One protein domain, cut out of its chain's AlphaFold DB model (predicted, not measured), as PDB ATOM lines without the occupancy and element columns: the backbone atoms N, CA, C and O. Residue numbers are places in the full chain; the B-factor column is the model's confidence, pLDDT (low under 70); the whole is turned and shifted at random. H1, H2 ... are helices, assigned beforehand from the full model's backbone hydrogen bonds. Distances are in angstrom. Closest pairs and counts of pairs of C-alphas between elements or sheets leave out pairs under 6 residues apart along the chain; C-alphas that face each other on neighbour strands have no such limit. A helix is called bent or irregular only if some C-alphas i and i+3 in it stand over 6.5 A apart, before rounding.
ATOM      1  N   MET A  32     232.360  96.264 331.587       82.94
ATOM      2  CA  MET A  32     231.056  96.879 331.327       82.94
ATOM      3  C   MET A  32     231.161  98.098 330.412       82.94
ATOM      4  O   MET A  32     230.335  98.247 329.513       82.94
ATOM      5  N   ALA A  33     232.147  98.971 330.643       85.62
ATOM      6  CA  ALA A  33     232.360 100.147 329.805       85.62
ATOM      7  C   ALA A  33     232.746  99.750 328.371       85.62
ATOM      8  O   ALA A  33     232.220 100.326 327.420       85.62
ATOM      9  N   GLU A  34     233.597  98.735 328.216       87.62
ATOM     10  CA  GLU A  34     234.011  98.244 326.902       87.62
ATOM     11  C   GLU A  34     232.850  97.587 326.146       87.62
ATOM     12  O   GLU A  34     232.553  97.974 325.018       87.62
ATOM     13  N   GLN A  35     232.094  96.693 326.792       88.56
ATOM     14  CA  GLN A  35     230.902  96.090 326.181       88.56
ATOM     15  C   GLN A  35     229.860  97.139 325.775       88.56
ATOM     16  O   GLN A  35     229.186  96.993 324.755       88.56
ATOM     17  N   ALA A  36     229.703  98.201 326.567       89.25
ATOM     18  CA  ALA A  36     228.805  99.292 326.218       89.25
ATOM     19  C   ALA A  36     229.289 100.040 324.966       89.25
ATOM     20  O   ALA A  36     228.473 100.410 324.121       89.25
ATOM     21  N   ARG A  37     230.605 100.252 324.819       90.75
ATOM     22  CA  ARG A  37     231.190 100.892 323.630       90.75
ATOM     23  C   ARG A  37     231.015 100.039 322.382       90.75
ATOM     24  O   ARG A  37     230.598 100.573 321.359       90.75
ATOM     25  N   GLU A  38     231.261  98.736 322.479       91.06
ATOM     26  CA  GLU A  38     231.028  97.794 321.379       91.06
ATOM     27  C   GLU A  38     229.561  97.820 320.929       91.06
ATOM     28  O   GLU A  38     229.276  97.991 319.744       91.06
ATOM     29  N   ARG A  39     228.619  97.755 321.879       88.94
ATOM     30  CA  ARG A  39     227.180  97.837 321.580       88.94
ATOM     31  C   ARG A  39     226.777  99.166 320.966       88.94
ATOM     32  O   ARG A  39     225.943  99.191 320.067       88.94
ATOM     33  N   ARG A  40     227.356 100.273 321.430       91.44
ATOM     34  CA  ARG A  40     227.136 101.585 320.820       91.44
ATOM     35  C   ARG A  40     227.653 101.622 319.383       91.44
ATOM     36  O   ARG A  40     226.941 102.114 318.517       91.44
ATOM     37  N   ALA A  41     228.845 101.092 319.117       92.19
ATOM     38  CA  ALA A  41     229.389 101.031 317.761       92.19
ATOM     39  C   ALA A  41     228.503 100.183 316.831       92.19
ATOM     40  O   ALA A  41     228.219 100.592 315.705       92.19
ATOM     41  N   GLU A  42     228.012  99.040 317.314       90.88
ATOM     42  CA  GLU A  42     227.053  98.198 316.591       90.88
ATOM     43  C   GLU A  42     225.729  98.932 316.332       90.88
ATOM     44  O   GLU A  42     225.223  98.920 315.210       90.88
ATOM     45  N   LEU A  43     225.188  99.620 317.341       87.25
ATOM     46  CA  LEU A  43     223.966 100.411 317.215       87.25
ATOM     47  C   LEU A  43     224.116 101.513 316.161       87.25
ATOM     48  O   LEU A  43     223.273 101.609 315.279       87.25
ATOM     49  N   LEU A  44     225.193 102.299 316.211       90.06
ATOM     50  CA  LEU A  44     225.446 103.375 315.248       90.06
ATOM     51  C   LEU A  44     225.686 102.840 313.829       90.06
ATOM     52  O   LEU A  44     225.266 103.458 312.857       90.06
ATOM     53  N   THR A  45     226.293 101.656 313.701       92.25
ATOM     54  CA  THR A  45     226.462 100.988 312.401       92.25
ATOM     55  C   THR A  45     225.118 100.547 311.817       92.25
ATOM     56  O   THR A  45     224.878 100.707 310.622       92.25
ATOM     57  N   ASN A  46     224.239  99.985 312.649       84.94
ATOM     58  CA  ASN A  46     222.949  99.450 312.215       84.94
ATOM     59  C   ASN A  46     221.869 100.532 312.057       84.94
ATOM     60  O   ASN A  46     220.928 100.342 311.286       84.94
ATOM     61  N   TYR A  47     222.001 101.654 312.769       84.31
ATOM     62  CA  TYR A  47     221.042 102.756 312.792       84.31
ATOM     63  C   TYR A  47     221.777 104.109 312.729       84.31
ATOM     64  O   TYR A  47     221.909 104.777 313.754       84.31
ATOM     65  N   PRO A  48     222.244 104.544 311.542       85.62
ATOM     66  CA  PRO A  48     223.038 105.770 311.394       85.62
ATOM     67  C   PRO A  48     222.353 107.042 311.912       85.62
ATOM     68  O   PRO A  48     223.023 107.951 312.391       85.62
ATOM     69  N   ASP A  49     221.019 107.093 311.909       80.19
ATOM     70  CA  ASP A  49     220.261 108.231 312.448       80.19
ATOM     71  C   ASP A  49     220.512 108.448 313.959       80.19
ATOM     72  O   ASP A  49     220.341 109.553 314.476       80.19
ATOM     73  N   PHE A  50     221.012 107.431 314.679       82.19
ATOM     74  CA  PHE A  50     221.432 107.573 316.078       82.19
ATOM     75  C   PHE A  50     222.703 108.394 316.261       82.19
ATOM     76  O   PHE A  50     222.990 108.761 317.398       82.19
ATOM     77  N   GLU A  51     223.458 108.716 315.209       87.69
ATOM     78  CA  GLU A  51     224.643 109.571 315.334       87.69
ATOM     79  C   GLU A  51     224.286 110.941 315.924       87.69
ATOM     80  O   GLU A  51     225.000 111.445 316.790       87.69
ATOM     81  N   THR A  52     223.136 111.509 315.542       83.94
ATOM     82  CA  THR A  52     222.661 112.783 316.108       83.94
ATOM     83  C   THR A  52     222.276 112.639 317.583       83.94
ATOM     84  O   THR A  52     222.581 113.511 318.396       83.94
ATOM     85  N   VAL A  53     221.645 111.520 317.958       83.50
ATOM     86  CA  VAL A  53     221.312 111.216 319.360       83.50
ATOM     87  C   VAL A  53     222.583 111.047 320.186       83.50
ATOM     88  O   VAL A  53     222.697 111.605 321.274       83.50
ATOM     89  N   ASP A  54     223.554 110.308 319.661       89.50
ATOM     90  CA  ASP A  54     224.847 110.092 320.289       89.50
ATOM     91  C   ASP A  54     225.613 111.401 320.517       89.50
ATOM     92  O   ASP A  54     226.097 111.664 321.621       89.50
ATOM     93  N   GLU A  55     225.713 112.246 319.489       89.94
ATOM     94  CA  GLU A  55     226.348 113.558 319.597       89.94
ATOM     95  C   GLU A  55     225.654 114.429 320.646       89.94
ATOM     96  O   GLU A  55     226.318 115.090 321.452       89.94
ATOM     97  N   ALA A  56     224.324 114.395 320.691       86.94
ATOM     98  CA  ALA A  56     223.563 115.170 321.651       86.94
ATOM     99  C   ALA A  56     223.735 114.658 323.091       86.94
ATOM    100  O   ALA A  56     223.915 115.467 324.002       86.94
ATOM    101  N   ILE A  57     223.793 113.338 323.308       87.56
ATOM    102  CA  ILE A  57     224.141 112.750 324.612       87.56
ATOM    103  C   ILE A  57     225.542 113.200 325.049       87.56
ATOM    104  O   ILE A  57     225.742 113.603 326.197       87.56
ATOM    105  N   ARG A  58     226.525 113.150 324.143       91.12
ATOM    106  CA  ARG A  58     227.906 113.554 324.438       91.12
ATOM    107  C   ARG A  58     228.028 115.049 324.729       91.12
ATOM    108  O   ARG A  58     228.783 115.441 325.618       91.12
ATOM    109  N   THR A  59     227.268 115.875 324.020       90.94
ATOM    110  CA  THR A  59     227.203 117.324 324.244       90.94
ATOM    111  C   THR A  59     226.566 117.651 325.593       90.94
ATOM    112  O   THR A  59     227.122 118.441 326.355       90.94
ATOM    113  N   ASP A  60     225.452 116.997 325.931       87.38
ATOM    114  CA  ASP A  60     224.790 117.129 327.233       87.38
ATOM    115  C   ASP A  60     225.708 116.686 328.387       87.38
ATOM    116  O   ASP A  60     225.833 117.385 329.393       87.38
ATOM    117  N   CYS A  61     226.450 115.589 328.202       89.56
ATOM    118  CA  CYS A  61     227.477 115.146 329.142       89.56
ATOM    119  C   CYS A  61     228.520 116.240 329.424       89.56
ATOM    120  O   CYS A  61     228.772 116.558 330.586       89.56
ATOM    121  N   ALA A  62     229.096 116.843 328.381       91.56
ATOM    122  CA  ALA A  62     230.098 117.899 328.531       91.56
ATOM    123  C   ALA A  62     229.523 119.173 329.175       91.56
ATOM    124  O   ALA A  62     230.221 119.871 329.908       91.56
ATOM    125  N   ALA A  63     228.240 119.466 328.945       90.44
ATOM    126  CA  ALA A  63     227.553 120.584 329.587       90.44
ATOM    127  C   ALA A  63     227.306 120.347 331.090       90.44
ATOM    128  O   ALA A  63     227.324 121.294 331.877       90.44
ATOM    129  N   LYS A  64     227.077 119.092 331.499       86.62
ATOM    130  CA  LYS A  64     226.766 118.715 332.888       86.62
ATOM    131  C   LYS A  64     227.990 118.334 333.721       86.62
ATOM    132  O   LYS A  64     227.930 118.398 334.951       86.62
ATOM    133  N   VAL A  65     229.088 117.921 333.088       87.88
ATOM    134  CA  VAL A  65     230.306 117.460 333.768       87.88
ATOM    135  C   VAL A  65     231.465 118.407 333.470       87.88
ATOM    136  O   VAL A  65     232.107 118.342 332.427       87.88
ATOM    137  N   GLU A  66     231.744 119.288 334.432       89.06
ATOM    138  CA  GLU A  66     232.827 120.269 334.342       89.06
ATOM    139  C   GLU A  66     234.179 119.607 334.026       89.06
ATOM    140  O   GLU A  66     234.604 118.673 334.711       89.06
ATOM    141  N   GLY A  67     234.866 120.131 333.006       89.88
ATOM    142  CA  GLY A  67     236.199 119.691 332.590       89.88
ATOM    143  C   GLY A  67     236.219 118.571 331.548       89.88
ATOM    144  O   GLY A  67     237.292 118.272 331.027       89.88
ATOM    145  N   GLU A  68     235.070 117.993 331.199       92.50
ATOM    146  CA  GLU A  68     234.979 116.944 330.183       92.50
ATOM    147  C   GLU A  68     234.616 117.520 328.809       92.50
ATOM    148  O   GLU A  68     233.786 118.419 328.677       92.50
ATOM    149  N   ALA A  69     235.239 116.987 327.757       93.12
ATOM    150  CA  ALA A  69     234.912 117.332 326.376       93.12
ATOM    151  C   ALA A  69     233.869 116.360 325.811       93.12
ATOM    152  O   ALA A  69     233.927 115.162 326.089       93.12
ATOM    153  N   ALA A  70     232.980 116.838 324.935       91.56
ATOM    154  CA  ALA A  70     231.978 115.989 324.280       91.56
ATOM    155  C   ALA A  70     232.627 114.854 323.461       91.56
ATOM    156  O   ALA A  70     232.174 113.714 323.483       91.56
ATOM    157  N   SER A  71     233.745 115.133 322.788       93.00
ATOM    158  CA  SER A  71     234.555 114.132 322.079       93.00
ATOM    159  C   SER A  71     235.538 113.370 322.980       93.00
ATOM    160  O   SER A  71     236.332 112.572 322.486       93.00
ATOM    161  N   GLY A  72     235.525 113.630 324.290       91.50
ATOM    162  CA  GLY A  72     236.427 113.025 325.259       91.50
ATOM    163  C   GLY A  72     236.024 111.598 325.651       91.50
ATOM    164  O   GLY A  72     234.859 111.213 325.526       91.50
ATOM    165  N   PRO A  73     236.971 110.810 326.194       91.25
ATOM    166  CA  PRO A  73     236.743 109.403 326.526       91.25
ATOM    167  C   PRO A  73     235.692 109.204 327.632       91.25
ATOM    168  O   PRO A  73     235.062 108.146 327.691       91.25
ATOM    169  N   PHE A  74     235.481 110.207 328.492       91.56
ATOM    170  CA  PHE A  74     234.461 110.165 329.539       91.56
ATOM    171  C   PHE A  74     233.052 110.257 328.950       91.56
ATOM    172  O   PHE A  74     232.220 109.393 329.223       91.56
ATOM    173  N   CYS A  75     232.787 111.267 328.117       91.50
ATOM    174  CA  CYS A  75     231.471 111.434 327.505       91.50
ATOM    175  C   CYS A  75     231.178 110.361 326.455       91.50
ATOM    176  O   CYS A  75     230.026 109.958 326.315       91.50
ATOM    177  N   ASP A  76     232.210 109.809 325.816       92.00
ATOM    178  CA  ASP A  76     232.105 108.593 325.009       92.00
ATOM    179  C   ASP A  76     231.612 107.380 325.829       92.00
ATOM    180  O   ASP A  76     230.648 106.718 325.441       92.00
ATOM    181  N   CYS A  77     232.200 107.136 327.009       90.75
ATOM    182  CA  CYS A  77     231.730 106.104 327.944       90.75
ATOM    183  C   CYS A  77     230.291 106.365 328.417       90.75
ATOM    184  O   CYS A  77     229.468 105.449 328.460       90.75
ATOM    185  N   GLY A  78     229.972 107.617 328.746       90.06
ATOM    186  CA  GLY A  78     228.634 108.020 329.165       90.06
ATOM    187  C   GLY A  78     227.582 107.717 328.102       90.06
ATOM    188  O   GLY A  78     226.580 107.068 328.401       90.06
ATOM    189  N   ALA A  79     227.842 108.115 326.856       91.00
ATOM    190  CA  ALA A  79     226.960 107.837 325.729       91.00
ATOM    191  C   ALA A  79     226.767 106.337 325.499       91.00
ATOM    192  O   ALA A  79     225.638 105.867 325.359       91.00
ATOM    193  N   ALA A  80     227.857 105.568 325.555       91.31
ATOM    194  CA  ALA A  80     227.819 104.121 325.413       91.31
ATOM    195  C   ALA A  80     226.900 103.445 326.445       91.31
ATOM    196  O   ALA A  80     226.061 102.610 326.087       91.31
ATOM    197  N   LEU A  81     227.015 103.824 327.722       88.19
ATOM    198  CA  LEU A  81     226.190 103.269 328.798       88.19
ATOM    199  C   LEU A  81     224.721 103.655 328.650       88.19
ATOM    200  O   LEU A  81     223.849 102.797 328.770       88.19
ATOM    201  N   VAL A  82     224.452 104.925 328.354       87.56
ATOM    202  CA  VAL A  82     223.097 105.446 328.155       87.56
ATOM    203  C   VAL A  82     222.388 104.695 327.030       87.56
ATOM    204  O   VAL A  82     221.334 104.099 327.258       87.56
ATOM    205  N   MET A  83     222.996 104.639 325.844       85.88
ATOM    206  CA  MET A  83     222.410 103.965 324.682       85.88
ATOM    207  C   MET A  83     222.233 102.460 324.928       85.88
ATOM    208  O   MET A  83     221.215 101.880 324.545       85.88
ATOM    209  N   THR A  84     223.180 101.821 325.624       85.38
ATOM    210  CA  THR A  84     223.075 100.400 325.990       85.38
ATOM    211  C   THR A  84     221.909 100.141 326.943       85.38
ATOM    212  O   THR A  84     221.188  99.159 326.787       85.38
ATOM    213  N   LEU A  85     221.697 101.002 327.938       80.44
ATOM    214  CA  LEU A  85     220.618 100.826 328.912       80.44
ATOM    215  C   LEU A  85     219.241 101.073 328.298       80.44
ATOM    216  O   LEU A  85     218.290 100.362 328.632       80.44
ATOM    217  N   TRP A  86     219.134 102.027 327.374       81.19
ATOM    218  CA  TRP A  86     217.898 102.270 326.633       81.19
ATOM    219  C   TRP A  86     217.533 101.088 325.741       81.19
ATOM    220  O   TRP A  86     216.415 100.585 325.815       81.19
ATOM    221  N   THR A  87     218.491 100.600 324.951       77.75
ATOM    222  CA  THR A  87     218.275  99.470 324.031       77.75
ATOM    223  C   THR A  87     218.061  98.144 324.760       77.75
ATOM    224  O   THR A  87     217.323  97.290 324.276       77.75
ATOM    225  N   ALA A  88     218.622  97.978 325.963       79.44
ATOM    226  CA  ALA A  88     218.342  96.835 326.832       79.44
ATOM    227  C   ALA A  88     216.967  96.906 327.528       79.44
ATOM    228  O   ALA A  88     216.591  95.961 328.224       79.44
ATOM    229  N   GLY A  89     216.236  98.020 327.404       73.88
ATOM    230  CA  GLY A  89     214.971  98.236 328.105       73.88
ATOM    231  C   GLY A  89     215.108  98.362 329.624       73.88
ATOM    232  O   GLY A  89     214.134  98.165 330.350       73.88
ATOM    233  N   ALA A  90     216.309  98.679 330.115       76.94
ATOM    234  CA  ALA A  90     216.592  98.824 331.541       76.94
ATOM    235  C   ALA A  90     216.017 100.127 332.125       76.94
ATOM    236  O   ALA A  90     215.780 100.202 333.331       76.94
ATOM    237  N   ASP A  91     215.756 101.127 331.276       72.31
ATOM    238  CA  ASP A  91     214.991 102.320 331.634       72.31
ATOM    239  C   ASP A  91     213.593 102.284 330.979       72.31
ATOM    240  O   ASP A  91     213.435 102.633 329.802       72.31
ATOM    241  N   PRO A  92     212.547 101.884 331.727       69.75
ATOM    242  CA  PRO A  92     211.198 101.749 331.185       69.75
ATOM    243  C   PRO A  92     210.563 103.087 330.782       69.75
ATOM    244  O   PRO A  92     209.574 103.081 330.052       69.75
ATOM    245  N   LYS A  93     211.097 104.234 331.231       74.69
ATOM    246  CA  LYS A  93     210.623 105.559 330.793       74.69
ATOM    247  C   LYS A  93     211.244 105.982 329.466       74.69
ATOM    248  O   LYS A  93     210.657 106.799 328.763       74.69
ATOM    249  N   MET A  94     212.402 105.424 329.126       77.31
ATOM    250  CA  MET A  94     213.114 105.747 327.893       77.31
ATOM    251  C   MET A  94     212.642 104.926 326.703       77.31
ATOM    252  O   MET A  94     212.666 105.438 325.592       77.31
ATOM    253  N   LEU A  95     212.134 103.710 326.918       76.75
ATOM    254  CA  LEU A  95     211.614 102.867 325.836       76.75
ATOM    255  C   LEU A  95     210.531 103.552 324.973       76.75
ATOM    256  O   LEU A  95     210.675 103.537 323.753       76.75
ATOM    257  N   PRO A  96     209.486 104.201 325.532       81.50
ATOM    258  CA  PRO A  96     208.499 104.903 324.708       81.50
ATOM    259  C   PRO A  96     209.090 106.079 323.924       81.50
ATOM    260  O   PRO A  96     208.686 106.312 322.792       81.50
ATOM    261  N   ARG A  97     210.056 106.800 324.506       82.12
ATOM    262  CA  ARG A  97     210.722 107.945 323.865       82.12
ATOM    263  C   ARG A  97     211.637 107.504 322.731       82.12
ATOM    264  O   ARG A  97     211.639 108.106 321.665       82.12
ATOM    265  N   LEU A  98     212.372 106.417 322.962       78.69
ATOM    266  CA  LEU A  98     213.201 105.757 321.965       78.69
ATOM    267  C   LEU A  98     212.349 105.272 320.793       78.69
ATOM    268  O   LEU A  98     212.681 105.562 319.652       78.69
ATOM    269  N   ASN A  99     211.232 104.594 321.072       81.12
ATOM    270  CA  ASN A  99     210.316 104.137 320.031       81.12
ATOM    271  C   ASN A  99     209.695 105.310 319.263       81.12
ATOM    272  O   ASN A  99     209.664 105.270 318.042       81.12
ATOM    273  N   ALA A 100     209.268 106.374 319.951       82.00
ATOM    274  CA  ALA A 100     208.736 107.567 319.295       82.00
ATOM    275  C   ALA A 100     209.767 108.224 318.362       82.00
ATOM    276  O   ALA A 100     209.425 108.604 317.248       82.00
ATOM    277  N   TYR A 101     211.032 108.311 318.785       81.69
ATOM    278  CA  TYR A 101     212.117 108.813 317.941       81.69
ATOM    279  C   TYR A 101     212.418 107.887 316.752       81.69
ATOM    280  O   TYR A 101     212.620 108.362 315.642       81.69
ATOM    281  N   LEU A 102     212.419 106.568 316.969       79.62
ATOM    282  CA  LEU A 102     212.612 105.565 315.916       79.62
ATOM    283  C   LEU A 102     211.493 105.572 314.866       79.62
ATOM    284  O   LEU A 102     211.745 105.273 313.701       79.62
ATOM    285  N   GLU A 103     210.261 105.872 315.279       85.25
ATOM    286  CA  GLU A 103     209.096 105.966 314.395       85.25
ATOM    287  C   GLU A 103     209.048 107.300 313.628       85.25
ATOM    288  O   GLU A 103     208.643 107.306 312.465       85.25
ATOM    289  N   ASP A 104     209.470 108.408 314.252       85.25
ATOM    290  CA  ASP A 104     209.481 109.756 313.662       85.25
ATOM    291  C   ASP A 104     210.655 110.614 314.204       85.25
ATOM    292  O   ASP A 104     210.502 111.327 315.209       85.25
ATOM    293  N   PRO A 105     211.847 110.567 313.568       76.94
ATOM    294  CA  PRO A 105     213.082 111.172 314.079       76.94
ATOM    295  C   PRO A 105     213.125 112.695 313.869       76.94
ATOM    296  O   PRO A 105     213.946 113.239 313.130       76.94
ATOM    297  N   THR A 106     212.228 113.412 314.541       80.38
ATOM    298  CA  THR A 106     212.169 114.880 314.550       80.38
ATOM    299  C   THR A 106     213.085 115.487 315.614       80.38
ATOM    300  O   THR A 106     213.456 114.843 316.596       80.38
ATOM    301  N   GLU A 107     213.397 116.779 315.480       75.38
ATOM    302  CA  GLU A 107     214.151 117.528 316.497       75.38
ATOM    303  C   GLU A 107     213.437 117.536 317.863       75.38
ATOM    304  O   GLU A 107     214.078 117.428 318.907       75.38
ATOM    305  N   ALA A 108     212.100 117.583 317.872       78.19
ATOM    306  CA  ALA A 108     211.307 117.498 319.096       78.19
ATOM    307  C   ALA A 108     211.400 116.113 319.760       78.19
ATOM    308  O   ALA A 108     211.560 116.028 320.979       78.19
ATOM    309  N   ALA A 109     211.346 115.033 318.971       75.75
ATOM    310  CA  ALA A 109     211.530 113.674 319.477       75.75
ATOM    311  C   ALA A 109     212.951 113.467 320.031       75.75
ATOM    312  O   ALA A 109     213.112 112.863 321.090       75.75
ATOM    313  N   ALA A 110     213.969 114.044 319.382       74.81
ATOM    314  CA  ALA A 110     215.336 114.055 319.899       74.81
ATOM    315  C   ALA A 110     215.438 114.816 321.234       74.81
ATOM    316  O   ALA A 110     216.036 114.316 322.182       74.81
ATOM    317  N   GLN A 111     214.817 115.993 321.360       75.50
ATOM    318  CA  GLN A 111     214.818 116.756 322.615       75.50
ATOM    319  C   GLN A 111     214.124 116.016 323.769       75.50
ATOM    320  O   GLN A 111     214.639 116.022 324.889       75.50
ATOM    321  N   ASP A 112     212.987 115.352 323.525       78.69
ATOM    322  CA  ASP A 112     212.320 114.549 324.563       78.69
ATOM    323  C   ASP A 112     213.150 113.315 324.949       78.69
ATOM    324  O   ASP A 112     213.284 113.002 326.137       78.69
ATOM    325  N   LEU A 113     213.796 112.668 323.969       74.69
ATOM    326  CA  LEU A 113     214.756 111.587 324.204       74.69
ATOM    327  C   LEU A 113     215.927 112.052 325.087       74.69
ATOM    328  O   LEU A 113     216.385 111.311 325.953       74.69
ATOM    329  N   LEU A 114     216.375 113.299 324.937       73.94
ATOM    330  CA  LEU A 114     217.471 113.884 325.718       73.94
ATOM    331  C   LEU A 114     217.041 114.416 327.097       73.94
ATOM    332  O   LEU A 114     217.890 114.774 327.912       73.94
ATOM    333  N   SER A 115     215.746 114.397 327.423       75.38
ATOM    334  CA  SER A 115     215.212 114.774 328.739       75.38
ATOM    335  C   SER A 115     215.367 113.653 329.785       75.38
ATOM    336  O   SER A 115     214.407 113.236 330.447       75.38
ATOM    337  N   TYR A 116     216.575 113.110 329.919       71.56
ATOM    338  CA  TYR A 116     216.896 111.996 330.812       71.56
ATOM    339  C   TYR A 116     218.012 112.368 331.803       71.56
ATOM    340  O   TYR A 116     218.651 113.418 331.697       71.56
ATOM    341  N   GLN A 117     218.220 111.519 332.815       64.62
ATOM    342  CA  GLN A 117     219.382 111.636 333.702       64.62
ATOM    343  C   GLN A 117     220.598 111.048 332.971       64.62
ATOM    344  O   GLN A 117     220.645 109.848 332.708       64.62
ATOM    345  N   GLY A 118     221.520 111.930 332.592       68.81
ATOM    346  CA  GLY A 118     222.572 111.754 331.598       68.81
ATOM    347  C   GLY A 118     223.753 110.877 332.008       68.81
ATOM    348  O   GLY A 118     223.724 110.128 332.991       68.81
ATOM    349  N   ALA A 119     224.844 111.027 331.256       67.19
ATOM    350  CA  ALA A 119     226.149 110.433 331.540       67.19
ATOM    351  C   ALA A 119     226.663 110.719 332.968       67.19
ATOM    352  O   ALA A 119     227.452 109.941 333.512       67.19
ATOM    353  N   GLU A 120     226.197 111.798 333.607       68.69
ATOM    354  CA  GLU A 120     226.521 112.168 334.984       68.69
ATOM    355  C   GLU A 120     226.168 111.083 336.011       68.69
ATOM    356  O   GLU A 120     226.863 110.960 337.024       68.69
ATOM    357  N   LEU A 121     225.154 110.249 335.745       74.50
ATOM    358  CA  LEU A 121     224.805 109.120 336.614       74.50
ATOM    359  C   LEU A 121     225.899 108.054 336.662       74.50
ATOM    360  O   LEU A 121     226.075 107.377 337.677       74.50
ATOM    361  N   TYR A 122     226.660 107.924 335.579       77.44
ATOM    362  CA  TYR A 122     227.693 106.907 335.428       77.44
ATOM    363  C   TYR A 122     229.084 107.437 335.746       77.44
ATOM    364  O   TYR A 122     230.072 106.745 335.505       77.44
ATOM    365  N   ARG A 123     229.187 108.634 336.340       83.00
ATOM    366  CA  ARG A 123     230.466 109.277 336.656       83.00
ATOM    367  C   ARG A 123     231.449 108.358 337.392       83.00
ATOM    368  O   ARG A 123     232.582 108.274 336.932       83.00
ATOM    369  N   PRO A 124     231.077 107.601 338.447       82.06
ATOM    370  CA  PRO A 124     232.018 106.685 339.095       82.06
ATOM    371  C   PRO A 124     232.558 105.595 338.162       82.06
ATOM    372  O   PRO A 124     233.707 105.188 338.318       82.06
ATOM    373  N   LEU A 125     231.740 105.128 337.216       82.81
ATOM    374  CA  LEU A 125     232.087 104.067 336.274       82.81
ATOM    375  C   LEU A 125     232.978 104.626 335.160       82.81
ATOM    376  O   LEU A 125     234.087 104.140 334.954       82.81
ATOM    377  N   CYS A 126     232.560 105.719 334.521       87.31
ATOM    378  CA  CYS A 126     233.334 106.339 333.452       87.31
ATOM    379  C   CYS A 126     234.643 106.953 333.954       87.31
ATOM    380  O   CYS A 126     235.662 106.800 333.297       87.31
ATOM    381  N   SER A 127     234.689 107.533 335.158       87.00
ATOM    382  CA  SER A 127     235.952 107.998 335.754       87.00
ATOM    383  C   SER A 127     236.942 106.872 336.074       87.00
ATOM    384  O   SER A 127     238.120 107.163 336.260       87.00
ATOM    385  N   GLN A 128     236.493 105.618 336.188       83.06
ATOM    386  CA  GLN A 128     237.379 104.453 336.306       83.06
ATOM    387  C   GLN A 128     237.792 103.933 334.928       83.06
ATOM    388  O   GLN A 128     238.953 103.595 334.745       83.06
ATOM    389  N   ALA A 129     236.874 103.928 333.962       79.56
ATOM    390  CA  ALA A 129     237.118 103.442 332.605       79.56
ATOM    391  C   ALA A 129     238.069 104.317 331.770       79.56
ATOM    392  O   ALA A 129     238.616 103.843 330.779       79.56
ATOM    393  N   VAL A 130     238.256 105.587 332.144       82.81
ATOM    394  CA  VAL A 130     239.167 106.517 331.447       82.81
ATOM    395  C   VAL A 130     240.547 106.656 332.098       82.81
ATOM    396  O   VAL A 130     241.347 107.464 331.625       82.81
ATOM    397  N   ARG A 131     240.815 105.937 333.193       68.94
ATOM    398  CA  ARG A 131     242.119 105.927 333.880       68.94
ATOM    399  C   ARG A 131     243.024 104.842 333.326       68.94
ATOM    400  O   ARG A 131     244.238 105.120 333.245       68.94
TER     401      ARG A 131
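This is residues 32 to 131 of the 131 residues of an uncharacterized protein of Pacificimonas flava (UniProt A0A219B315). One helix, H3, runs through the core, and H1, H2 and H6 pack round it on three sides, each crossing it steeply. At one end of the longest axis a small helical hairpin, H4 and H5, makes a head beside the last residues of H3, while H6 lies toward the other end. The printed part has 100 residues with six named helices, H1 to H6 in order along the chain, and no named strand; the class is all helix. The whole is compact, with a radius of gyration of the C-alphas of 12.5 A, and its outline is elongated, spanning 38 by 25 by 23 A.

H1, residues 32 to 46, touches the hub, H3, residues 73 to 87, with the C-alphas of Ala 36 and Ala 80 closest at 5.0 A. They run the same way at a steep tilt of 69.7 degrees, only just short of about perpendicular. H2, residues 50 to 64, only just touches H1, and only at the corner by their link, with 3 pairs of C-alphas within 8 A; the closest are those of Leu 44 and Phe 50, 5.9 A apart. H2 touches H3 at a steep tilt of 55 degrees, opposite ways, and the C-alphas of Arg 58 and Cys 75 are closest at 5.2 A. H4, residues 94 to 103, is about perpendicular to H3 at 85 degrees and touches residues 86 to 87 of it alone; the C-alphas of Trp 86 and Met 94 are closest at 6.0 A. H5, residues 107 to 113, forms the hairpin with H4 at a shallow tilt of 23 degrees, and the C-alphas of Tyr 101 and Ala 109 are closest at 5.1 A. H5 is apart from H3. H6, residues 119 to 129, touches H3 at a steep tilt of 59 degrees, opposite ways, with the C-alphas of Gly 78 and Ala 119 closest at 4.2 A. H6 is irregular: C-alphas 121 and 124 are 8.0 A apart. In H1 to H5 every O i to N i+4 pair is within hydrogen-bond range; in H6 3 of 7 are, beside 5 of 8 O i to N i+3 pairs.

H1 begins with C-alpha 32 at (231.056, 96.879, 331.327) and is 20.9 A long. H2 is 20.9 A long and H3 21.1 A, with C-alpha 73 at (236.743, 109.403, 326.526). H4 is 14.1 A, H5 9.7 A and H6 13.1 A long; H6 ends with C-alpha 129 at (237.118, 103.442, 332.605).

The two C-alphas farthest apart are those of Asp 104 and Arg 131, 38.6 A. The printed part has no cut, and no link is long. Its mean pLDDT is 83.5; residue 92, residues 117 to 120 and residue 131, the chain's last, are under 70.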